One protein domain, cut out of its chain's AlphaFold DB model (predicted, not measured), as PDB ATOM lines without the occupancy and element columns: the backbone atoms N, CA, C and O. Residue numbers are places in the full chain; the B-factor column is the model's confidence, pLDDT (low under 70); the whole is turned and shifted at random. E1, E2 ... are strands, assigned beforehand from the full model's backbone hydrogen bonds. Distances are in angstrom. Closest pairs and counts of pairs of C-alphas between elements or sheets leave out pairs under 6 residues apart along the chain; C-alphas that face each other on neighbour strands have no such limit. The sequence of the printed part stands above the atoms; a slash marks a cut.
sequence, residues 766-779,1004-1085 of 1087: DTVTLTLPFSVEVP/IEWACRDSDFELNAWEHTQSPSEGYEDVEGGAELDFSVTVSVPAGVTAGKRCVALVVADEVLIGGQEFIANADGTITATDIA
ATOM      1  N   ASP A 766      41.955 -46.044   7.305       71.25
ATOM      2  CA  ASP A 766      41.449 -45.021   6.386       71.25
ATOM      3  C   ASP A 766      41.848 -43.598   6.826       71.25
ATOM      4  O   ASP A 766      41.911 -43.312   8.023       71.25
ATOM      5  N   THR A 767      42.109 -42.697   5.872       79.25
ATOM      6  CA  THR A 767      42.373 -41.272   6.147       79.25
ATOM      7  C   THR A 767      41.199 -40.647   6.899       79.25
ATOM      8  O   THR A 767      40.040 -40.838   6.523       79.25
ATOM      9  N   VAL A 768      41.492 -39.885   7.954       83.81
ATOM     10  CA  VAL A 768      40.486 -39.126   8.701       83.81
ATOM     11  C   VAL A 768      40.488 -37.696   8.188       83.81
ATOM     12  O   VAL A 768      41.524 -37.039   8.212       83.81
ATOM     13  N   THR A 769      39.325 -37.226   7.743       89.25
ATOM     14  CA  THR A 769      39.133 -35.900   7.144       89.25
ATOM     15  C   THR A 769      38.137 -35.083   7.962       89.25
ATOM     16  O   THR A 769      37.101 -35.604   8.382       89.25
ATOM     17  N   LEU A 770      38.429 -33.797   8.148       92.12
ATOM     18  CA  LEU A 770      37.528 -32.796   8.715       92.12
ATOM     19  C   LEU A 770      37.441 -31.608   7.753       92.12
ATOM     20  O   LEU A 770      38.464 -31.025   7.409       92.12
ATOM     21  N   THR A 771      36.223 -31.244   7.358       94.62
ATOM     22  CA  THR A 771      35.920 -29.999   6.635       94.62
ATOM     23  C   THR A 771      35.191 -29.050   7.579       94.62
ATOM     24  O   THR A 771      34.249 -29.474   8.253       94.62
ATOM     25  N   LEU A 772      35.607 -27.786   7.612       94.88
ATOM     26  CA  LEU A 772      35.045 -26.740   8.459       94.88
ATOM     27  C   LEU A 772      34.846 -25.447   7.646       94.88
ATOM     28  O   LEU A 772      35.837 -24.875   7.191       94.88
ATOM     29  N   PRO A 773      33.599 -24.972   7.473       95.00
ATOM     30  CA  PRO A 773      33.334 -23.601   7.062       95.00
ATOM     31  C   PRO A 773      33.451 -22.652   8.263       95.00
ATOM     32  O   PRO A 773      32.984 -22.985   9.355       95.00
ATOM     33  N   PHE A 774      34.037 -21.479   8.046       93.00
ATOM     34  CA  PHE A 774      34.112 -20.378   9.004       93.00
ATOM     35  C   PHE A 774      34.152 -19.039   8.253       93.00
ATOM     36  O   PHE A 774      34.617 -18.985   7.116       93.00
ATOM     37  N   SER A 775      33.660 -17.980   8.888       93.00
ATOM     38  CA  SER A 775      33.648 -16.623   8.331       93.00
ATOM     39  C   SER A 775      34.663 -15.754   9.080       93.00
ATOM     40  O   SER A 775      34.937 -16.025  10.256       93.00
ATOM     41  N   VAL A 776      35.238 -14.756   8.411       91.62
ATOM     42  CA  VAL A 776      36.160 -13.778   9.010       91.62
ATOM     43  C   VAL A 776      35.818 -12.375   8.516       91.62
ATOM     44  O   VAL A 776      35.742 -12.142   7.311       91.62
ATOM     45  N   GLU A 777      35.665 -11.451   9.459       90.44
ATOM     46  CA  GLU A 777      35.524 -10.014   9.225       90.44
ATOM     47  C   GLU A 777      36.921  -9.426   8.949       90.44
ATOM     48  O   GLU A 777      37.820  -9.505   9.788       90.44
ATOM     49  N   VAL A 778      37.131  -8.897   7.743       86.44
ATOM     50  CA  VAL A 778      38.345  -8.156   7.372       86.44
ATOM     51  C   VAL A 778      38.337  -6.832   8.144       86.44
ATOM     52  O   VAL A 778      37.344  -6.109   8.057       86.44
ATOM     53  N   PRO A 779      39.401  -6.480   8.888       77.12
ATOM     54  CA  PRO A 779      39.384  -5.313   9.757       77.12
ATOM     55  C   PRO A 779      39.255  -4.025   8.947       77.12
ATOM     56  O   PRO A 779      39.922  -3.836   7.920       77.12
ATOM     57  N   ILE A1004      44.731 -18.004   2.847       93.25
ATOM     58  CA  ILE A1004      45.075 -18.879   3.967       93.25
ATOM     59  C   ILE A1004      46.538 -19.324   3.907       93.25
ATOM     60  O   ILE A1004      46.926 -20.159   3.086       93.25
ATOM     61  N   GLU A1005      47.329 -18.875   4.878       92.06
ATOM     62  CA  GLU A1005      48.642 -19.446   5.153       92.06
ATOM     63  C   GLU A1005      48.530 -20.737   5.978       92.06
ATOM     64  O   GLU A1005      47.904 -20.793   7.041       92.06
ATOM     65  N   TRP A1006      49.175 -21.803   5.496       90.62
ATOM     66  CA  TRP A1006      49.099 -23.137   6.095       90.62
ATOM     67  C   TRP A1006      50.359 -23.500   6.888       90.62
ATOM     68  O   TRP A1006      51.385 -23.902   6.336       90.62
ATOM     69  N   ALA A1007      50.261 -23.440   8.217       87.25
ATOM     70  CA  ALA A1007      51.343 -23.760   9.144       87.25
ATOM     71  C   ALA A1007      51.130 -25.138   9.804       87.25
ATOM     72  O   ALA A1007      50.624 -25.254  10.923       87.25
ATOM     73  N   CYS A1008      51.536 -26.211   9.118       82.88
ATOM     74  CA  CYS A1008      51.336 -27.589   9.586       82.88
ATOM     75  C   CYS A1008      52.661 -28.268   9.954       82.88
ATOM     76  O   CYS A1008      53.468 -28.615   9.093       82.88
ATOM     77  N   ARG A1009      52.906 -28.424  11.267       66.75
ATOM     78  CA  ARG A1009      54.193 -28.878  11.820       66.75
ATOM     79  C   ARG A1009      54.093 -30.231  12.523       66.75
ATOM     80  O   ARG A1009      53.411 -30.394  13.535       66.75
ATOM     81  N   ASP A1010      54.895 -31.167  12.034       60.84
ATOM     82  CA  ASP A1010      55.265 -32.391  12.737       60.84
ATOM     83  C   ASP A1010      56.409 -32.129  13.734       60.84
ATOM     84  O   ASP A1010      57.306 -31.326  13.466       60.84
ATOM     85  N   SER A1011      56.441 -32.873  14.847       51.12
ATOM     86  CA  SER A1011      57.540 -32.841  15.837       51.12
ATOM     87  C   SER A1011      58.916 -33.169  15.249       51.12
ATOM     88  O   SER A1011      59.939 -32.780  15.808       51.12
ATOM     89  N   ASP A1012      58.920 -33.879  14.122       50.34
ATOM     90  CA  ASP A1012      60.100 -34.463  13.489       50.34
ATOM     91  C   ASP A1012      60.519 -33.654  12.236       50.34
ATOM     92  O   ASP A1012      61.355 -34.095  11.453       50.34
ATOM     93  N   PHE A1013      59.943 -32.454  12.052       47.19
ATOM     94  CA  PHE A1013      60.224 -31.485  10.977       47.19
ATOM     95  C   PHE A1013      59.879 -31.929   9.534       47.19
ATOM     96  O   PHE A1013      60.153 -31.195   8.583       47.19
ATOM     97  N   GLU A1014      59.224 -33.079   9.333       46.75
ATOM     98  CA  GLU A1014      58.694 -33.468   8.016       46.75
ATOM     99  C   GLU A1014      57.324 -32.821   7.730       46.75
ATOM    100  O   GLU A1014      56.292 -33.248   8.242       46.75
ATOM    101  N   LEU A1015      57.309 -31.831   6.832       49.06
ATOM    102  CA  LEU A1015      56.148 -31.041   6.370       49.06
ATOM    103  C   LEU A1015      55.023 -31.826   5.640       49.06
ATOM    104  O   LEU A1015      54.220 -31.225   4.938       49.06
ATOM    105  N   ASN A1016      54.971 -33.161   5.718       52.28
ATOM    106  CA  ASN A1016      54.253 -33.996   4.735       52.28
ATOM    107  C   ASN A1016      53.196 -34.957   5.334       52.28
ATOM    108  O   ASN A1016      52.814 -35.919   4.668       52.28
ATOM    109  N   ALA A1017      52.753 -34.763   6.584       66.19
ATOM    110  CA  ALA A1017      51.818 -35.681   7.261       66.19
ATOM    111  C   ALA A1017      50.336 -35.249   7.250       66.19
ATOM    112  O   ALA A1017      49.479 -36.048   7.634       66.19
ATOM    113  N   TRP A1018      50.043 -34.018   6.828       79.88
ATOM    114  CA  TRP A1018      48.690 -33.479   6.679       79.88
ATOM    115  C   TRP A1018      48.445 -33.150   5.205       79.88
ATOM    116  O   TRP A1018      49.222 -32.419   4.598       79.88
ATOM    117  N   GLU A1019      47.365 -33.675   4.634       87.31
ATOM    118  CA  GLU A1019      46.803 -33.178   3.376       87.31
ATOM    119  C   GLU A1019      45.801 -32.068   3.719       87.31
ATOM    120  O   GLU A1019      44.986 -32.238   4.628       87.31
ATOM    121  N   HIS A1020      45.846 -30.938   3.014       91.38
ATOM    122  CA  HIS A1020      44.945 -29.809   3.249       91.38
ATOM    123  C   HIS A1020      44.448 -29.194   1.936       91.38
ATOM    124  O   HIS A1020      45.150 -29.215   0.924       91.38
ATOM    125  N   THR A1021      43.226 -28.665   1.952       93.69
ATOM    126  CA  THR A1021      42.640 -27.860   0.872       93.69
ATOM    127  C   THR A1021      41.748 -26.760   1.446       93.69
ATOM    128  O   THR A1021      41.324 -26.814   2.602       93.69
ATOM    129  N   GLN A1022      41.440 -25.765   0.619       95.31
ATOM    130  CA  GLN A1022      40.610 -24.615   0.963       95.31
ATOM    131  C   GLN A1022      39.650 -24.261  -0.180       95.31
ATOM    132  O   GLN A1022      39.823 -24.704  -1.319       95.31
ATOM    133  N   SER A1023      38.642 -23.461   0.140       94.50
ATOM    134  CA  SER A1023      37.699 -22.841  -0.785       94.50
ATOM    135  C   SER A1023      37.366 -21.444  -0.240       94.50
ATOM    136  O   SER A1023      36.912 -21.392   0.906       94.50
ATOM    137  N   PRO A1024      37.539 -20.354  -1.014       95.44
ATOM    138  CA  PRO A1024      38.134 -20.316  -2.358       95.44
ATOM    139  C   PRO A1024      39.593 -20.807  -2.388       95.44
ATOM    140  O   PRO A1024      40.324 -20.709  -1.404       95.44
ATOM    141  N   SER A1025      40.000 -21.405  -3.512       91.94
ATOM    142  CA  SER A1025      41.310 -22.066  -3.667       91.94
ATOM    143  C   SER A1025      42.482 -21.113  -3.883       91.94
ATOM    144  O   SER A1025      43.624 -21.532  -3.735       91.94
ATOM    145  N   GLU A1026      42.192 -19.870  -4.260       91.19
ATOM    146  CA  GLU A1026      43.172 -18.829  -4.592       91.19
ATOM    147  C   GLU A1026      43.098 -17.652  -3.599       91.19
ATOM    148  O   GLU A1026      43.841 -16.690  -3.747       91.19
ATOM    149  N   GLY A1027      42.239 -17.751  -2.575       93.81
ATOM    150  CA  GLY A1027      41.876 -16.655  -1.676       93.81
ATOM    151  C   GLY A1027      40.769 -15.765  -2.254       93.81
ATOM    152  O   GLY A1027      39.983 -16.197  -3.100       93.81
ATOM    153  N   TYR A1028      40.722 -14.532  -1.767       93.19
ATOM    154  CA  TYR A1028      39.991 -13.398  -2.328       93.19
ATOM    155  C   TYR A1028      40.997 -12.329  -2.773       93.19
ATOM    156  O   TYR A1028      42.091 -12.258  -2.217       93.19
ATOM    157  N   GLU A1029      40.619 -11.494  -3.736       91.00
ATOM    158  CA  GLU A1029      41.421 -10.379  -4.262       91.00
ATOM    159  C   GLU A1029      40.594  -9.082  -4.199       91.00
ATOM    160  O   GLU A1029      39.362  -9.154  -4.162       91.00
ATOM    161  N   ASP A1030      41.262  -7.923  -4.160       84.62
ATOM    162  CA  ASP A1030      40.666  -6.571  -4.117       84.62
ATOM    163  C   ASP A1030      39.570  -6.384  -3.042       84.62
ATOM    164  O   ASP A1030      38.438  -5.984  -3.327       84.62
ATOM    165  N   VAL A1031      39.892  -6.693  -1.781       87.56
ATOM    166  CA  VAL A1031      38.907  -6.734  -0.685       87.56
ATOM    167  C   VAL A1031      38.857  -5.421   0.106       87.56
ATOM    168  O   VAL A1031      39.880  -4.944   0.595       87.56
ATOM    169  N   GLU A1032      37.656  -4.858   0.266       85.00
ATOM    170  CA  GLU A1032      37.371  -3.681   1.105       85.00
ATOM    171  C   GLU A1032      37.504  -3.998   2.616       85.00
ATOM    172  O   GLU A1032      37.274  -5.130   3.053       85.00
ATOM    173  N   GLY A1033      37.832  -2.992   3.436       82.25
ATOM    174  CA  GLY A1033      37.728  -3.092   4.901       82.25
ATOM    175  C   GLY A1033      36.284  -3.343   5.365       82.25
ATOM    176  O   GLY A1033      35.331  -2.969   4.679       82.25
ATOM    177  N   GLY A1034      36.111  -4.035   6.494       84.06
ATOM    178  CA  GLY A1034      34.792  -4.402   7.026       84.06
ATOM    179  C   GLY A1034      34.069  -5.512   6.243       84.06
ATOM    180  O   GLY A1034      32.883  -5.765   6.473       84.06
ATOM    181  N   ALA A1035      34.741  -6.177   5.297       89.06
ATOM    182  CA  ALA A1035      34.164  -7.259   4.505       89.06
ATOM    183  C   ALA A1035      34.151  -8.602   5.263       89.06
ATOM    184  O   ALA A1035      35.188  -9.106   5.682       89.06
ATOM    185  N   GLU A1036      32.983  -9.235   5.374       92.94
ATOM    186  CA  GLU A1036      32.841 -10.613   5.875       92.94
ATOM    187  C   GLU A1036      33.107 -11.635   4.754       92.94
ATOM    188  O   GLU A1036      32.393 -11.670   3.746       92.94
ATOM    189  N   LEU A1037      34.127 -12.482   4.935       94.62
ATOM    190  CA  LEU A1037      34.578 -13.492   3.970       94.62
ATOM    191  C   LEU A1037      34.314 -14.922   4.464       94.62
ATOM    192  O   LEU A1037      34.660 -15.269   5.591       94.62
ATOM    193  N   ASP A1038      33.768 -15.781   3.598       95.06
ATOM    194  CA  ASP A1038      33.419 -17.179   3.904       95.06
ATOM    195  C   ASP A1038      34.496 -18.165   3.411       95.06
ATOM    196  O   ASP A1038      34.537 -18.541   2.235       95.06
ATOM    197  N   PHE A1039      35.316 -18.683   4.326       95.38
ATOM    198  CA  PHE A1039      36.297 -19.726   4.029       95.38
ATOM    199  C   PHE A1039      35.774 -21.126   4.379       95.38
ATOM    200  O   PHE A1039      35.081 -21.350   5.370       95.38
ATOM    201  N   SER A1040      36.150 -22.127   3.582       95.44
ATOM    202  CA  SER A1040      35.888 -23.539   3.875       95.44
ATOM    203  C   SER A1040      37.155 -24.360   3.706       95.44
ATOM    204  O   SER A1040      37.627 -24.599   2.594       95.44
ATOM    205  N   VAL A1041      37.713 -24.794   4.833       95.62
ATOM    206  CA  VAL A1041      38.977 -25.531   4.909       95.62
ATOM    207  C   VAL A1041      38.734 -27.012   5.151       95.62
ATOM    208  O   VAL A1041      37.815 -27.405   5.867       95.62
ATOM    209  N   THR A1042      39.566 -27.858   4.551       93.44
ATOM    210  CA  THR A1042      39.547 -29.307   4.749       93.44
ATOM    211  C   THR A1042      40.938 -29.795   5.110       93.44
ATOM    212  O   THR A1042      41.892 -29.536   4.385       93.44
ATOM    213  N   VAL A1043      41.039 -30.548   6.204       91.88
ATOM    214  CA  VAL A1043      42.273 -31.198   6.659       91.88
ATOM    215  C   VAL A1043      42.095 -32.711   6.734       91.88
ATOM    216  O   VAL A1043      41.054 -33.210   7.162       91.88
ATOM    217  N   SER A1044      43.129 -33.442   6.330       88.00
ATOM    218  CA  SER A1044      43.151 -34.898   6.201       88.00
ATOM    219  C   SER A1044      44.435 -35.471   6.799       88.00
ATOM    220  O   SER A1044      45.535 -35.075   6.416       88.00
ATOM    221  N   VAL A1045      44.308 -36.440   7.714       83.50
ATOM    222  CA  VAL A1045      45.447 -37.137   8.338       83.50
ATOM    223  C   VAL A1045      45.396 -38.651   8.102       83.50
ATOM    224  O   VAL A1045      44.337 -39.268   8.267       83.50
ATOM    225  N   PRO A1046      46.526 -39.303   7.763       74.50
ATOM    226  CA  PRO A1046      46.605 -40.758   7.696       74.50
ATOM    227  C   PRO A1046      46.316 -41.426   9.050       74.50
ATOM    228  O   PRO A1046      46.763 -40.962  10.104       74.50
ATOM    229  N   ALA A1047      45.632 -42.573   9.035       63.94
ATOM    230  CA  ALA A1047      45.393 -43.342  10.254       63.94
ATOM    231  C   ALA A1047      46.710 -43.762  10.928       63.94
ATOM    232  O   ALA A1047      47.533 -44.470  10.343       63.94
ATOM    233  N   GLY A1048      46.874 -43.374  12.195       61.84
ATOM    234  CA  GLY A1048      48.077 -43.648  12.985       61.84
ATOM    235  C   GLY A1048      48.983 -42.438  13.221       61.84
ATOM    236  O   GLY A1048      50.006 -42.602  13.885       61.84
ATOM    237  N   VAL A1049      48.612 -41.239  12.749       65.19
ATOM    238  CA  VAL A1049      49.218 -39.978  13.214       65.19
ATOM    239  C   VAL A1049      49.168 -39.890  14.747       65.19
ATOM    240  O   VAL A1049      48.169 -40.228  15.383       65.19
ATOM    241  N   THR A1050      50.281 -39.464  15.342       64.88
ATOM    242  CA  THR A1050      50.454 -39.335  16.791       64.88
ATOM    243  C   THR A1050      49.500 -38.298  17.385       64.88
ATOM    244  O   THR A1050      49.271 -37.242  16.801       64.88
ATOM    245  N   ALA A1051      48.985 -38.564  18.587       69.44
ATOM    246  CA  ALA A1051      48.178 -37.592  19.320       69.44
ATOM    247  C   ALA A1051      48.961 -36.293  19.582       69.44
ATOM    248  O   ALA A1051      50.114 -36.349  20.010       69.44
ATOM    249  N   GLY A1052      48.315 -35.144  19.387       71.25
ATOM    250  CA  GLY A1052      48.874 -33.820  19.669       71.25
ATOM    251  C   GLY A1052      49.596 -33.143  18.501       71.25
ATOM    252  O   GLY A1052      50.118 -32.048  18.699       71.25
ATOM    253  N   LYS A1053      49.615 -33.734  17.295       80.38
ATOM    254  CA  LYS A1053      50.045 -33.002  16.091       80.38
ATOM    255  C   LYS A1053      49.072 -31.866  15.765       80.38
ATOM    256  O   LYS A1053      47.868 -32.022  15.984       80.38
ATOM    257  N   ARG A1054      49.603 -30.769  15.217       84.75
ATOM    258  CA  ARG A1054      48.880 -29.526  14.914       84.75
ATOM    259  C   ARG A1054      49.049 -29.120  13.449       84.75
ATOM    260  O   ARG A1054      50.121 -29.302  12.872       84.75
ATOM    261  N   CYS A1055      47.995 -28.556  12.878       88.44
ATOM    262  CA  CYS A1055      47.972 -27.964  11.546       88.44
ATOM    263  C   CYS A1055      47.095 -26.719  11.609       88.44
ATOM    264  O   CYS A1055      45.997 -26.790  12.152       88.44
ATOM    265  N   VAL A1056      47.600 -25.578  11.150       91.44
ATOM    266  CA  VAL A1056      46.933 -24.284  11.318       91.44
ATOM    267  C   VAL A1056      46.661 -23.666   9.955       91.44
ATOM    268  O   VAL A1056      47.545 -23.663   9.101       91.44
ATOM    269  N   ALA A1057      45.447 -23.157   9.782       93.69
ATOM    270  CA  ALA A1057      45.039 -22.297   8.681       93.69
ATOM    271  C   ALA A1057      44.916 -20.869   9.230       93.69
ATOM    272  O   ALA A1057      43.991 -20.600   9.994       93.69
ATOM    273  N   LEU A1058      45.856 -19.985   8.903       92.31
ATOM    274  CA  LEU A1058      45.827 -18.569   9.279       92.31
ATOM    275  C   LEU A1058      45.241 -17.771   8.115       92.31
ATOM    276  O   LEU A1058      45.740 -17.902   7.005       92.31
ATOM    277  N   VAL A1059      44.204 -16.969   8.344       93.06
ATOM    278  CA  VAL A1059      43.674 -16.051   7.325       93.06
ATOM    279  C   VAL A1059      44.449 -14.744   7.412       93.06
ATOM    280  O   VAL A1059      44.458 -14.098   8.463       93.06
ATOM    281  N   VAL A1060      45.103 -14.374   6.315       89.06
ATOM    282  CA  VAL A1060      45.982 -13.207   6.223       89.06
ATOM    283  C   VAL A1060      45.464 -12.273   5.132       89.06
ATOM    284  O   VAL A1060      45.214 -12.716   4.011       89.06
ATOM    285  N   ALA A1061      45.287 -10.995   5.471       86.81
ATOM    286  CA  ALA A1061      44.958  -9.913   4.549       86.81
ATOM    287  C   ALA A1061      46.248  -9.163   4.184       86.81
ATOM    288  O   ALA A1061      46.779  -8.381   4.975       86.81
ATOM    289  N   ASP A1062      46.781  -9.472   3.004       83.56
ATOM    290  CA  ASP A1062      48.157  -9.259   2.541       83.56
ATOM    291  C   ASP A1062      49.243  -9.785   3.504       83.56
ATOM    292  O   ASP A1062      49.863 -10.811   3.245       83.56
ATOM    293  N   GLU A1063      49.459  -9.090   4.625       78.06
ATOM    294  CA  GLU A1063      50.390  -9.442   5.715       78.06
ATOM    295  C   GLU A1063      49.722  -9.414   7.107       78.06
ATOM    296  O   GLU A1063      50.315  -9.847   8.094       78.06
ATOM    297  N   VAL A1064      48.504  -8.877   7.219       78.31
ATOM    298  CA  VAL A1064      47.793  -8.696   8.491       78.31
ATOM    299  C   VAL A1064      47.081  -9.996   8.862       78.31
ATOM    300  O   VAL A1064      46.259 -10.494   8.095       78.31
ATOM    301  N   LEU A1065      47.357 -10.554  10.043       83.81
ATOM    302  CA  LEU A1065      46.645 -11.733  10.548       83.81
ATOM    303  C   LEU A1065      45.235 -11.346  11.023       83.81
ATOM    304  O   LEU A1065      45.093 -10.718  12.070       83.81
ATOM    305  N   ILE A1066      44.203 -11.778  10.293       86.69
ATOM    306  CA  ILE A1066      42.799 -11.422  10.576       86.69
ATOM    307  C   ILE A1066      41.992 -12.554  11.233       86.69
ATOM    308  O   ILE A1066      40.895 -12.332  11.739       86.69
ATOM    309  N   GLY A1067      42.527 -13.777  11.285       89.94
ATOM    310  CA  GLY A1067      41.911 -14.892  12.011       89.94
ATOM    311  C   GLY A1067      42.477 -16.252  11.613       89.94
ATOM    312  O   GLY A1067      43.548 -16.346  11.016       89.94
ATOM    313  N   GLY A1068      41.765 -17.337  11.925       92.62
ATOM    314  CA  GLY A1068      42.154 -18.673  11.473       92.62
ATOM    315  C   GLY A1068      41.506 -19.841  12.213       92.62
ATOM    316  O   GLY A1068      40.533 -19.693  12.950       92.62
ATOM    317  N   GLN A1069      42.077 -21.028  12.013       93.88
ATOM    318  CA  GLN A1069      41.647 -22.299  12.598       93.88
ATOM    319  C   GLN A1069      42.855 -23.170  12.974       93.88
ATOM    320  O   GLN A1069      43.667 -23.523  12.115       93.88
ATOM    321  N   GLU A1070      42.954 -23.580  14.243       92.62
ATOM    322  CA  GLU A1070      43.890 -24.621  14.687       92.62
ATOM    323  C   GLU A1070      43.229 -26.006  14.648       92.62
ATOM    324  O   GLU A1070      42.238 -26.261  15.333       92.62
ATOM    325  N   PHE A1071      43.835 -26.945  13.918       91.81
ATOM    326  CA  PHE A1071      43.447 -28.351  13.871       91.81
ATOM    327  C   PHE A1071      44.397 -29.220  14.697       91.81
ATOM    328  O   PHE A1071      45.611 -29.207  14.494       91.81
ATOM    329  N   ILE A1072      43.840 -30.039  15.592       88.81
ATOM    330  CA  ILE A1072      44.588 -30.940  16.481       88.81
ATOM    331  C   ILE A1072      44.161 -32.393  16.245       88.81
ATOM    332  O   ILE A1072      42.973 -32.722  16.290       88.81
ATOM    333  N   ALA A1073      45.138 -33.281  16.037       86.56
ATOM    334  CA  ALA A1073      44.921 -34.726  15.944       86.56
ATOM    335  C   ALA A1073      44.841 -35.372  17.344       86.56
ATOM    336  O   ALA A1073      45.784 -35.300  18.137       86.56
ATOM    337  N   ASN A1074      43.725 -36.033  17.658       84.19
ATOM    338  CA  ASN A1074      43.442 -36.600  18.979       84.19
ATOM    339  C   ASN A1074      43.894 -38.059  19.134       84.19
ATOM    340  O   ASN A1074      44.023 -38.819  18.178       84.19
ATOM    341  N   ALA A1075      44.071 -38.487  20.389       79.19
ATOM    342  CA  ALA A1075      44.517 -39.839  20.745       79.19
ATOM    343  C   ALA A1075      43.511 -40.969  20.442       79.19
ATOM    344  O   ALA A1075      43.858 -42.143  20.578       79.19
ATOM    345  N   ASP A1076      42.279 -40.637  20.057       78.75
ATOM    346  CA  ASP A1076      41.270 -41.579  19.563       78.75
ATOM    347  C   ASP A1076      41.204 -41.652  18.024       78.75
ATOM    348  O   ASP A1076      40.445 -42.459  17.487       78.75
ATOM    349  N   GLY A1077      42.025 -40.858  17.325       75.12
ATOM    350  CA  GLY A1077      42.057 -40.759  15.867       75.12
ATOM    351  C   GLY A1077      41.116 -39.705  15.275       75.12
ATOM    352  O   GLY A1077      41.007 -39.640  14.057       75.12
ATOM    353  N   THR A1078      40.432 -38.890  16.085       84.31
ATOM    354  CA  THR A1078      39.611 -37.771  15.585       84.31
ATOM    355  C   THR A1078      40.432 -36.495  15.365       84.31
ATOM    356  O   THR A1078      41.464 -36.295  16.004       84.31
ATOM    357  N   ILE A1079      39.961 -35.596  14.496       88.38
ATOM    358  CA  ILE A1079      40.466 -34.216  14.402       88.38
ATOM    359  C   ILE A1079      39.488 -33.301  15.148       88.38
ATOM    360  O   ILE A1079      38.274 -33.452  15.008       88.38
ATOM    361  N   THR A1080      40.007 -32.347  15.916       90.50
ATOM    362  CA  THR A1080      39.241 -31.217  16.468       90.50
ATOM    363  C   THR A1080      39.803 -29.906  15.942       90.50
ATOM    364  O   THR A1080      41.021 -29.769  15.877       90.50
ATOM    365  N   ALA A1081      38.925 -28.960  15.615       91.94
ATOM    366  CA  ALA A1081      39.281 -27.587  15.270       91.94
ATOM    367  C   ALA A1081      39.065 -26.639  16.465       91.94
ATOM    368  O   ALA A1081      38.342 -26.987  17.407       91.94
ATOM    369  N   THR A1082      39.671 -25.457  16.439       92.25
ATOM    370  CA  THR A1082      39.420 -24.345  17.366       92.25
ATOM    371  C   THR A1082      39.744 -23.030  16.665       92.25
ATOM    372  O   THR A1082      40.797 -22.914  16.038       92.25
ATOM    373  N   ASP A1083      38.843 -22.058  16.793       88.56
ATOM    374  CA  ASP A1083      38.953 -20.752  16.146       88.56
ATOM    375  C   ASP A1083      40.172 -19.972  16.669       88.56
ATOM    376  O   ASP A1083      40.427 -19.933  17.877       88.56
ATOM    377  N   ILE A1084      40.901 -19.326  15.760       83.88
ATOM    378  CA  ILE A1084      41.937 -18.338  16.067       83.88
ATOM    379  C   ILE A1084      41.326 -16.965  15.788       83.88
ATOM    380  O   ILE A1084      40.932 -16.678  14.659       83.88
ATOM    381  N   ALA A1085      41.226 -16.137  16.824       75.38
ATOM    382  CA  ALA A1085      40.834 -14.740  16.678       75.38
ATOM    383  C   ALA A1085      42.013 -13.895  16.167       75.38
ATOM    384  O   ALA A1085      43.172 -14.259  16.388       75.38
TER     385      ALA A1085
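Overview. This is residues 766 to 779 and 1004 to 1085 of the 1087 residues of the protein "AMOP domain-containing protein" of Ectocarpus sp. CCAP 1310/34 (UniProt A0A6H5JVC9). The domain is an elongated sandwich of two strongly twisted sheets face to face, E1, E5 and E3 in one and E2, E6, E7 and E8 in the other, with the short strand E4 toward one end. The 96 printed residues have eight named strands, E1 to E8 in order, and no named helix: the class is all strand. Both sheets are antiparallel, in the orders E1 - E5 - E3 and E2 - E6 - E7 - E8. The whole is compact, with a radius of gyration of the C-alphas of 13.9 A and spans of 43 by 23 by 22 A.

Arrangement. E1, residues 768 to 777, is antiparallel to E5, residues 1036 to 1045, at 163 degrees; N 768 and O 1045, 2.9 A apart, are within hydrogen-bond range. E3, residues 1019 to 1023, is also antiparallel to E5, at 161 degrees, with N 1021 and O 1042 at 2.9 A. E2, residues 1004 to 1009, is antiparallel to E6, residues 1054 to 1061, at 156 degrees, with N 1005 and O 1058 at 2.8 A. E6, E7, residues 1064 to 1073, and E8, residues 1079 to 1085, form a meander of two hairpins, each strand the antiparallel neighbour of the one before; N 1057 and O 1069 are 3.0 A apart, N 1070 and O 1082 2.9 A. E7 bends by 56 degrees at residue 1067. Between the sheets, the closest C-alphas of E1 and E8 are those of Leu 770 and Ile 1079, 6.6 A apart. E4, residues 1028 to 1031, pairs with no named strand.

Along the chain. E1 begins at C-alpha 768 (40.486, -39.126, 8.701) and E8 ends at C-alpha 1085 (40.834, -14.740, 16.678). E1 and E5 each measure 29.5 A, E7 27.2 A and E6 22.5 A.

Size, cuts and confidence. The C-alphas farthest apart, of Glu 1032 and Gly 1048, are 43.0 A apart. Residues 780 to 1003 are not printed; C-alphas 779 and 1004 are 15.8 A apart across the cut. No link printed whole is long. Residues 1009 to 1017 and 1047 to 1051 have pLDDT under 70.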